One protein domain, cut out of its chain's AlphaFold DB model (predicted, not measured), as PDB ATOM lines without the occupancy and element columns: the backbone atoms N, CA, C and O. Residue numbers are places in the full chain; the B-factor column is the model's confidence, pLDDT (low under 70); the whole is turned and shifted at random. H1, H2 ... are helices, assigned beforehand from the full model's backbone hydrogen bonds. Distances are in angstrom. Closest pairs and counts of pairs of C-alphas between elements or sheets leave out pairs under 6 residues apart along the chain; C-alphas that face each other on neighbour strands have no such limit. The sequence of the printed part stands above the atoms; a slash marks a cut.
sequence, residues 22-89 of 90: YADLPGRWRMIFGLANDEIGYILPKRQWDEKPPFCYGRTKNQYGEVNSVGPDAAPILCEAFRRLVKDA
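Overview. This is residues 22 to 89 of the 90 residues of an uncharacterized protein of Planctomycetes bacterium (UniProt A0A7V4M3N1). What does the model look like? It has little regular structure: the loops of residues 22 to 63 wind from one end of a loose, elongated shape to the other, and the chain then folds back through the short helix H1 into H2, which runs along the long axis. Residues 33 to 38 stick out. What are its figures? The 68 printed residues, with two named helices, H1 then H2, and no named strand, are all helix by class, though named elements hold only 18. The whole is loose, with a radius of gyration of the C-alphas of 14.8 A and spans of 44 by 22 by 19 A, only just a rod.

Arrangement. Do the helices meet? H1, residues 64 to 67, and H2, residues 74 to 87, are apart, joined by a short link of 6 residues. Are their backbones within hydrogen-bond range? Every O i to N i+4 pair of H2 is; H1 is too short for one, but its O i to N i+3 pair is.

Along the chain. Where does H1 begin? C-alpha 64 is at (171.946, 203.245, 240.622). Where is H2? It spans 20.1 A, from C-alpha 74 at (160.414, 213.493, 239.956) to C-alpha 87 at (141.354, 215.316, 246.121).

Size, cuts and confidence. How large is it? The two C-alphas farthest apart, of Thr 60 and Ala 89, are 44.9 A apart. Is it unbroken and confident? The printed part has no cut, and no printed residue is under 70 in pLDDT.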
ATOM      1  N   TYR A  22     150.135 206.507 249.518       90.19
ATOM      2  CA  TYR A  22     149.235 205.409 249.889       90.19
ATOM      3  C   TYR A  22     148.245 205.788 251.003       90.19
ATOM      4  O   TYR A  22     147.160 205.208 251.100       90.19
ATOM      5  N   ALA A  23     148.614 206.744 251.863       86.94
ATOM      6  CA  ALA A  23     147.746 207.229 252.933       86.94
ATOM      7  C   ALA A  23     146.625 208.137 252.405       86.94
ATOM      8  O   ALA A  23     145.566 208.184 253.022       86.94
ATOM      9  N   ASP A  24     146.844 208.794 251.262       88.00
ATOM     10  CA  ASP A  24     145.887 209.733 250.674       88.00
ATOM     11  C   ASP A  24     144.756 209.011 249.898       88.00
ATOM     12  O   ASP A  24     143.695 209.590 249.696       88.00
ATOM     13  N   LEU A  25     144.922 207.740 249.501       91.38
ATOM     14  CA  LEU A  25     143.917 206.977 248.737       91.38
ATOM     15  C   LEU A  25     142.602 206.731 249.533       91.38
ATOM     16  O   LEU A  25     142.654 206.047 250.559       91.38
ATOM     17  N   PRO A  26     141.418 207.162 249.039       87.81
ATOM     18  CA  PRO A  26     140.153 207.158 249.798       87.81
ATOM     19  C   PRO A  26     139.402 205.813 249.804       87.81
ATOM     20  O   PRO A  26     138.383 205.657 250.477       87.81
ATOM     21  N   GLY A  27     139.876 204.821 249.046       89.50
ATOM     22  CA  GLY A  27     139.206 203.529 248.897       89.50
ATOM     23  C   GLY A  27     139.434 202.569 250.069       89.50
ATOM     24  O   GLY A  27     140.522 202.500 250.638       89.50
ATOM     25  N   ARG A  28     138.432 201.724 250.360       91.88
ATOM     26  CA  ARG A  28     138.573 200.571 251.278       91.88
ATOM     27  C   ARG A  28     139.727 199.652 250.862       91.88
ATOM     28  O   ARG A  28     140.446 199.131 251.711       91.88
ATOM     29  N   TRP A  29     139.880 199.456 249.556       93.69
ATOM     30  CA  TRP A  29     140.958 198.684 248.950       93.69
ATOM     31  C   TRP A  29     141.850 199.637 248.162       93.69
ATOM     32  O   TRP A  29     141.363 200.391 247.324       93.69
ATOM     33  N   ARG A  30     143.151 199.615 248.450       92.69
ATOM     34  CA  ARG A  30     144.135 200.548 247.892       92.69
ATOM     35  C   ARG A  30     145.199 199.758 247.149       92.69
ATOM     36  O   ARG A  30     145.847 198.900 247.750       92.69
ATOM     37  N   MET A  31     145.374 200.059 245.869       91.69
ATOM     38  CA  MET A  31     146.333 199.398 244.987       91.69
ATOM     39  C   MET A  31     147.253 200.439 244.358       91.69
ATOM     40  O   MET A  31     146.810 201.531 244.013       91.69
ATOM     41  N   ILE A  32     148.525 200.085 244.209       91.12
ATOM     42  CA  ILE A  32     149.509 200.849 243.445       91.12
ATOM     43  C   ILE A  32     150.036 199.909 242.367       91.12
ATOM     44  O   ILE A  32     150.495 198.811 242.682       91.12
ATOM     45  N   PHE A  33     149.967 200.348 241.115       91.31
ATOM     46  CA  PHE A  33     150.529 199.632 239.978       91.31
ATOM     47  C   PHE A  33     151.839 200.308 239.581       91.31
ATOM     48  O   PHE A  33     151.850 201.486 239.232       91.31
ATOM     49  N   GLY A  34     152.945 199.573 239.684       91.38
ATOM     50  CA  GLY A  34     154.222 199.986 239.103       91.38
ATOM     51  C   GLY A  34     154.287 199.624 237.620       91.38
ATOM     52  O   GLY A  34     153.531 198.761 237.173       91.38
ATOM     53  N   LEU A  35     155.205 200.258 236.884       91.62
ATOM     54  CA  LEU A  35     155.448 199.998 235.454       91.62
ATOM     55  C   LEU A  35     154.175 200.098 234.588       91.62
ATOM     56  O   LEU A  35     153.989 199.339 233.641       91.62
ATOM     57  N   ALA A  36     153.275 201.012 234.948       90.69
ATOM     58  CA  ALA A  36     152.072 201.303 234.180       90.69
ATOM     59  C   ALA A  36     152.315 202.497 233.248       90.69
ATOM     60  O   ALA A  36     152.949 203.469 233.655       90.69
ATOM     61  N   ASN A  37     151.734 202.455 232.045       91.12
ATOM     62  CA  ASN A  37     151.891 203.469 230.994       91.12
ATOM     63  C   ASN A  37     153.359 203.636 230.553       91.12
ATOM     64  O   ASN A  37     153.967 202.662 230.115       91.12
ATOM     65  N   ASP A  38     153.900 204.851 230.647       92.62
ATOM     66  CA  ASP A  38     155.255 205.194 230.223       92.62
ATOM     67  C   ASP A  38     156.285 204.926 231.327       92.62
ATOM     68  O   ASP A  38     156.077 205.241 232.503       92.62
ATOM     69  N   GLU A  39     157.441 204.389 230.938       92.31
ATOM     70  CA  GLU A  39     158.559 204.156 231.848       92.31
ATOM     71  C   GLU A  39     159.439 205.409 231.963       92.31
ATOM     72  O   GLU A  39     160.095 205.820 231.007       92.31
ATOM     73  N   ILE A  40     159.481 205.999 233.161       93.38
ATOM     74  CA  ILE A  40     160.313 207.172 233.498       93.38
ATOM     75  C   ILE A  40     161.439 206.832 234.487       93.38
ATOM     76  O   ILE A  40     162.008 207.710 235.138       93.38
ATOM     77  N   GLY A  41     161.740 205.542 234.627       94.12
ATOM     78  CA  GLY A  41     162.774 205.055 235.525       94.12
ATOM     79  C   GLY A  41     162.405 205.142 237.011       94.12
ATOM     80  O   GLY A  41     161.237 205.038 237.395       94.12
ATOM     81  N   TYR A  42     163.413 205.280 237.873       95.06
ATOM     82  CA  TYR A  42     163.233 205.264 239.324       95.06
ATOM     83  C   TYR A  42     162.702 206.595 239.859       95.06
ATOM     84  O   TYR A  42     163.148 207.680 239.485       95.06
ATOM     85  N   ILE A  43     161.779 206.496 240.816       94.44
ATOM     86  CA  ILE A  43     161.236 207.629 241.567       94.44
ATOM     87  C   ILE A  43     161.776 207.526 242.992       94.44
ATOM     88  O   ILE A  43     161.391 206.626 243.741       94.44
ATOM     89  N   LEU A  44     162.683 208.433 243.357       93.94
ATOM     90  CA  LEU A  44     163.344 208.454 244.662       93.94
ATOM     91  C   LEU A  44     162.978 209.733 245.420       93.94
ATOM     92  O   LEU A  44     162.916 210.792 244.796       93.94
ATOM     93  N   PRO A  45     162.762 209.672 246.747       94.81
ATOM     94  CA  PRO A  45     162.626 210.869 247.570       94.81
ATOM     95  C   PRO A  45     163.816 211.808 247.369       94.81
ATOM     96  O   PRO A  45     164.965 211.375 247.470       94.81
ATOM     97  N   LYS A  46     163.562 213.098 247.143       96.00
ATOM     98  CA  LYS A  46     164.605 214.095 246.882       96.00
ATOM     99  C   LYS A  46     165.579 214.205 248.049       96.00
ATOM    100  O   LYS A  46     166.779 214.363 247.847       96.00
ATOM    101  N   ARG A  47     165.078 214.044 249.280       94.75
ATOM    102  CA  ARG A  47     165.893 214.020 250.509       94.75
ATOM    103  C   ARG A  47     166.879 212.840 250.570       94.75
ATOM    104  O   ARG A  47     167.787 212.857 251.393       94.75
ATOM    105  N   GLN A  48     166.702 211.822 249.730       93.94
ATOM    106  CA  GLN A  48     167.573 210.645 249.653       93.94
ATOM    107  C   GLN A  48     168.412 210.602 248.370       93.94
ATOM    108  O   GLN A  48     169.068 209.592 248.141       93.94
ATOM    109  N   TRP A  49     168.371 211.658 247.549       95.62
ATOM    110  CA  TRP A  49     169.141 211.740 246.312       95.62
ATOM    111  C   TRP A  49     170.644 211.773 246.597       95.62
ATOM    112  O   TRP A  49     171.093 212.540 247.453       95.62
ATOM    113  N   ASP A  50     171.389 210.945 245.871       94.94
ATOM    114  CA  ASP A  50     172.805 210.662 246.104       94.94
ATOM    115  C   ASP A  50     173.577 210.498 244.775       94.94
ATOM    116  O   ASP A  50     173.997 209.402 244.376       94.94
ATOM    117  N   GLU A  51     173.722 211.599 244.038       94.38
ATOM    118  CA  GLU A  51     174.431 211.673 242.759       94.38
ATOM    119  C   GLU A  51     175.870 212.187 242.916       94.38
ATOM    120  O   GLU A  51     176.741 211.795 242.129       94.38
ATOM    121  N   LYS A  52     176.152 213.038 243.914       93.06
ATOM    122  CA  LYS A  52     177.467 213.678 244.100       93.06
ATOM    123  C   LYS A  52     178.143 213.267 245.414       93.06
ATOM    124  O   LYS A  52     177.478 212.971 246.395       93.06
ATOM    125  N   PRO A  53     179.489 213.261 245.464       92.38
ATOM    126  CA  PRO A  53     180.207 213.011 246.707       92.38
ATOM    127  C   PRO A  53     180.065 214.191 247.694       92.38
ATOM    128  O   PRO A  53     180.035 215.344 247.252       92.38
ATOM    129  N   PRO A  54     180.116 213.948 249.020       92.88
ATOM    130  CA  PRO A  54     180.233 212.640 249.674       92.88
ATOM    131  C   PRO A  54     178.940 211.825 249.550       92.88
ATOM    132  O   PRO A  54     177.878 212.354 249.832       92.88
ATOM    133  N   PHE A  55     179.041 210.547 249.172       93.12
ATOM    134  CA  PHE A  55     177.851 209.737 248.911       93.12
ATOM    135  C   PHE A  55     177.180 209.233 250.196       93.12
ATOM    136  O   PHE A  55     177.854 208.947 251.196       93.12
ATOM    137  N   CYS A  56     175.864 209.049 250.146       92.19
ATOM    138  CA  CYS A  56     175.066 208.509 251.243       92.19
ATOM    139  C   CYS A  56     175.527 207.107 251.670       92.19
ATOM    140  O   CYS A  56     176.074 206.314 250.891       92.19
ATOM    141  N   TYR A  57     175.229 206.745 252.921       90.06
ATOM    142  CA  TYR A  57     175.437 205.399 253.468       90.06
ATOM    143  C   TYR A  57     176.899 204.915 253.419       90.06
ATOM    144  O   TYR A  57     177.160 203.713 253.315       90.06
ATOM    145  N   GLY A  58     177.860 205.844 253.472       88.88
ATOM    146  CA  GLY A  58     179.296 205.544 253.473       88.88
ATOM    147  C   GLY A  58     179.806 204.949 252.158       88.88
ATOM    148  O   GLY A  58     180.791 204.207 252.153       88.88
ATOM    149  N   ARG A  59     179.121 205.220 251.043       90.69
ATOM    150  CA  ARG A  59     179.497 204.683 249.735       90.69
ATOM    151  C   ARG A  59     180.617 205.485 249.085       90.69
ATOM    152  O   ARG A  59     180.836 206.658 249.357       90.69
ATOM    153  N   THR A  60     181.326 204.822 248.179       91.88
ATOM    154  CA  THR A  60     182.398 205.423 247.368       91.88
ATOM    155  C   THR A  60     181.939 205.821 245.967       91.88
ATOM    156  O   THR A  60     182.726 206.369 245.201       91.88
ATOM    157  N   LYS A  61     180.681 205.530 245.622       91.44
ATOM    158  CA  LYS A  61     180.065 205.829 244.328       91.44
ATOM    159  C   LYS A  61     178.584 206.157 244.496       91.44
ATOM    160  O   LYS A  61     177.968 205.689 245.457       91.44
ATOM    161  N   ASN A  62     178.050 206.871 243.510       88.75
ATOM    162  CA  ASN A  62     176.638 207.207 243.400       88.75
ATOM    163  C   ASN A  62     175.740 205.962 243.324       88.75
ATOM    164  O   ASN A  62     176.167 204.834 243.035       88.75
ATOM    165  N   GLN A  63     174.465 206.180 243.612       88.38
ATOM    166  CA  GLN A  63     173.428 205.156 243.594       88.38
ATOM    167  C   GLN A  63     172.914 204.895 242.171       88.38
ATOM    168  O   GLN A  63     172.899 205.764 241.303       88.38
ATOM    169  N   TYR A  64     172.465 203.661 241.929       89.38
ATOM    170  CA  TYR A  64     171.946 203.245 240.622       89.38
ATOM    171  C   TYR A  64     170.605 203.907 240.264       89.38
ATOM    172  O   TYR A  64     170.316 204.091 239.082       89.38
ATOM    173  N   GLY A  65     169.781 204.242 241.261       88.44
ATOM    174  CA  GLY A  65     168.443 204.790 241.032       88.44
ATOM    175  C   GLY A  65     168.490 206.149 240.341       88.44
ATOM    176  O   GLY A  65     167.781 206.372 239.370       88.44
ATOM    177  N   GLU A  66     169.388 207.009 240.796       91.88
ATOM    178  CA  GLU A  66     169.594 208.386 240.368       91.88
ATOM    179  C   GLU A  66     170.049 208.436 238.908       91.88
ATOM    180  O   GLU A  66     169.557 209.252 238.135       91.88
ATOM    181  N   VAL A  67     170.900 207.487 238.498       91.38
ATOM    182  CA  VAL A  67     171.346 207.322 237.101       91.38
ATOM    183  C   VAL A  67     170.192 206.945 236.167       91.38
ATOM    184  O   VAL A  67     170.202 207.306 234.995       91.38
ATOM    185  N   ASN A  68     169.202 206.212 236.677       93.56
ATOM    186  CA  ASN A  68     168.059 205.719 235.910       93.56
ATOM    187  C   ASN A  68     166.771 206.434 236.318       93.56
ATOM    188  O   ASN A  68     165.703 205.832 236.294       93.56
ATOM    189  N   SER A  69     166.866 207.685 236.748       95.44
ATOM    190  CA  SER A  69     165.728 208.520 237.106       95.44
ATOM    191  C   SER A  69     165.673 209.723 236.172       95.44
ATOM    192  O   SER A  69     166.694 210.195 235.680       95.44
ATOM    193  N   VAL A  70     164.475 210.258 235.950       95.81
ATOM    194  CA  VAL A  70     164.284 211.517 235.209       95.81
ATOM    195  C   VAL A  70     164.671 212.764 236.019       95.81
ATOM    196  O   VAL A  70     164.578 213.877 235.503       95.81
ATOM    197  N   GLY A  71     165.122 212.599 237.267       96.19
ATOM    198  CA  GLY A  71     165.770 213.645 238.060       96.19
ATOM    199  C   GLY A  71     165.249 213.766 239.497       96.19
ATOM    200  O   GLY A  71     164.225 213.174 239.850       96.19
ATOM    201  N   PRO A  72     165.912 214.590 240.331       96.19
ATOM    202  CA  PRO A  72     165.609 214.715 241.761       96.19
ATOM    203  C   PRO A  72     164.228 215.311 242.055       96.19
ATOM    204  O   PRO A  72     163.704 215.152 243.156       96.19
ATOM    205  N   ASP A  73     163.624 215.998 241.087       96.50
ATOM    206  CA  ASP A  73     162.300 216.607 241.234       96.50
ATOM    207  C   ASP A  73     161.148 215.660 240.862       96.50
ATOM    208  O   ASP A  73     159.983 216.003 241.069       96.50
ATOM    209  N   ALA A  74     161.438 214.447 240.376       95.56
ATOM    210  CA  ALA A  74     160.414 213.493 239.956       95.56
ATOM    211  C   ALA A  74     159.448 213.133 241.098       95.56
ATOM    212  O   ALA A  74     158.234 213.280 240.963       95.56
ATOM    213  N   ALA A  75     159.974 212.704 242.249       95.25
ATOM    214  CA  ALA A  75     159.151 212.328 243.397       95.25
ATOM    215  C   ALA A  75     158.280 213.473 243.948       95.25
ATOM    216  O   ALA A  75     157.075 213.243 244.097       95.25
ATOM    217  N   PRO A  76     158.801 214.685 244.237       95.12
ATOM    218  CA  PRO A  76     157.963 215.760 244.766       95.12
ATOM    219  C   PRO A  76     156.867 216.188 243.781       95.12
ATOM    220  O   PRO A  76     155.721 216.352 244.201       95.12
ATOM    221  N   ILE A  77     157.175 216.283 242.481       95.69
ATOM    222  CA  ILE A  77     156.187 216.636 241.449       95.69
ATOM    223  C   ILE A  77     155.085 215.573 241.366       95.69
ATOM    224  O   ILE A  77     153.899 215.907 241.371       95.69
ATOM    225  N   LEU A  78     155.452 214.289 241.329       94.12
ATOM    226  CA  LEU A  78     154.485 213.194 241.241       94.12
ATOM    227  C   LEU A  78     153.618 213.087 242.498       94.12
ATOM    228  O   LEU A  78     152.412 212.879 242.384       94.12
ATOM    229  N   CYS A  79     154.195 213.266 243.690       93.69
ATOM    230  CA  CYS A  79     153.432 213.261 244.939       93.69
ATOM    231  C   CYS A  79     152.403 214.399 244.973       93.69
ATOM    232  O   CYS A  79     151.262 214.187 245.390       93.69
ATOM    233  N   GLU A  80     152.776 215.595 244.511       93.50
ATOM    234  CA  GLU A  80     151.849 216.721 244.417       93.50
ATOM    235  C   GLU A  80     150.746 216.471 243.382       93.50
ATOM    236  O   GLU A  80     149.564 216.646 243.693       93.50
ATOM    237  N   ALA A  81     151.111 216.031 242.175       93.81
ATOM    238  CA  ALA A  81     150.159 215.722 241.113       93.81
ATOM    239  C   ALA A  81     149.157 214.646 241.558       93.81
ATOM    240  O   ALA A  81     147.947 214.827 241.418       93.81
ATOM    241  N   PHE A  82     149.647 213.572 242.181       93.25
ATOM    242  CA  PHE A  82     148.817 212.505 242.730       93.25
ATOM    243  C   PHE A  82     147.844 213.029 243.789       93.25
ATOM    244  O   PHE A  82     146.647 212.760 243.720       93.25
ATOM    245  N   ARG A  83     148.328 213.829 244.746       91.12
ATOM    246  CA  ARG A  83     147.489 214.403 245.807       91.12
ATOM    247  C   ARG A  83     146.381 215.299 245.254       91.12
ATOM    248  O   ARG A  83     145.291 215.313 245.819       91.12
ATOM    249  N   ARG A  84     146.643 216.055 244.182       92.56
ATOM    250  CA  ARG A  84     145.617 216.861 243.495       92.56
ATOM    251  C   ARG A  84     144.553 215.959 242.864       92.56
ATOM    252  O   ARG A  84     143.383 216.103 243.187       92.56
ATOM    253  N   LEU A  85     144.971 214.956 242.089       93.06
ATOM    254  CA  LEU A  85     144.057 214.003 241.445       93.06
ATOM    255  C   LEU A  85     143.188 213.235 242.446       93.06
ATOM    256  O   LEU A  85     142.014 213.000 242.187       93.06
ATOM    257  N   VAL A  86     143.752 212.857 243.593       91.25
ATOM    258  CA  VAL A  86     143.008 212.161 244.648       91.25
ATOM    259  C   VAL A  86     141.987 213.067 245.333       91.25
ATOM    260  O   VAL A  86     140.904 212.602 245.669       91.25
ATOM    261  N   LYS A  87     142.303 214.350 245.544       86.69
ATOM    262  CA  LYS A  87     141.354 215.316 246.121       86.69
ATOM    263  C   LYS A  87     140.188 215.623 245.190       86.69
ATOM    264  O   LYS A  87     139.087 215.850 245.675       86.69
ATOM    265  N   ASP A  88     140.456 215.650 243.890       87.62
ATOM    266  CA  ASP A  88     139.464 215.956 242.861       87.62
ATOM    267  C   ASP A  88     138.679 214.705 242.419       87.62
ATOM    268  O   ASP A  88     137.770 214.803 241.593       87.62
ATOM    269  N   ALA A  89     139.028 213.525 242.947       78.56
ATOM    270  CA  ALA A  89     138.323 212.286 242.664       78.56
ATOM    271  C   ALA A  89     136.895 212.326 243.259       78.56
ATOM    272  O   ALA A  89     136.735 212.749 244.406       78.56
TER     273      ALA A  89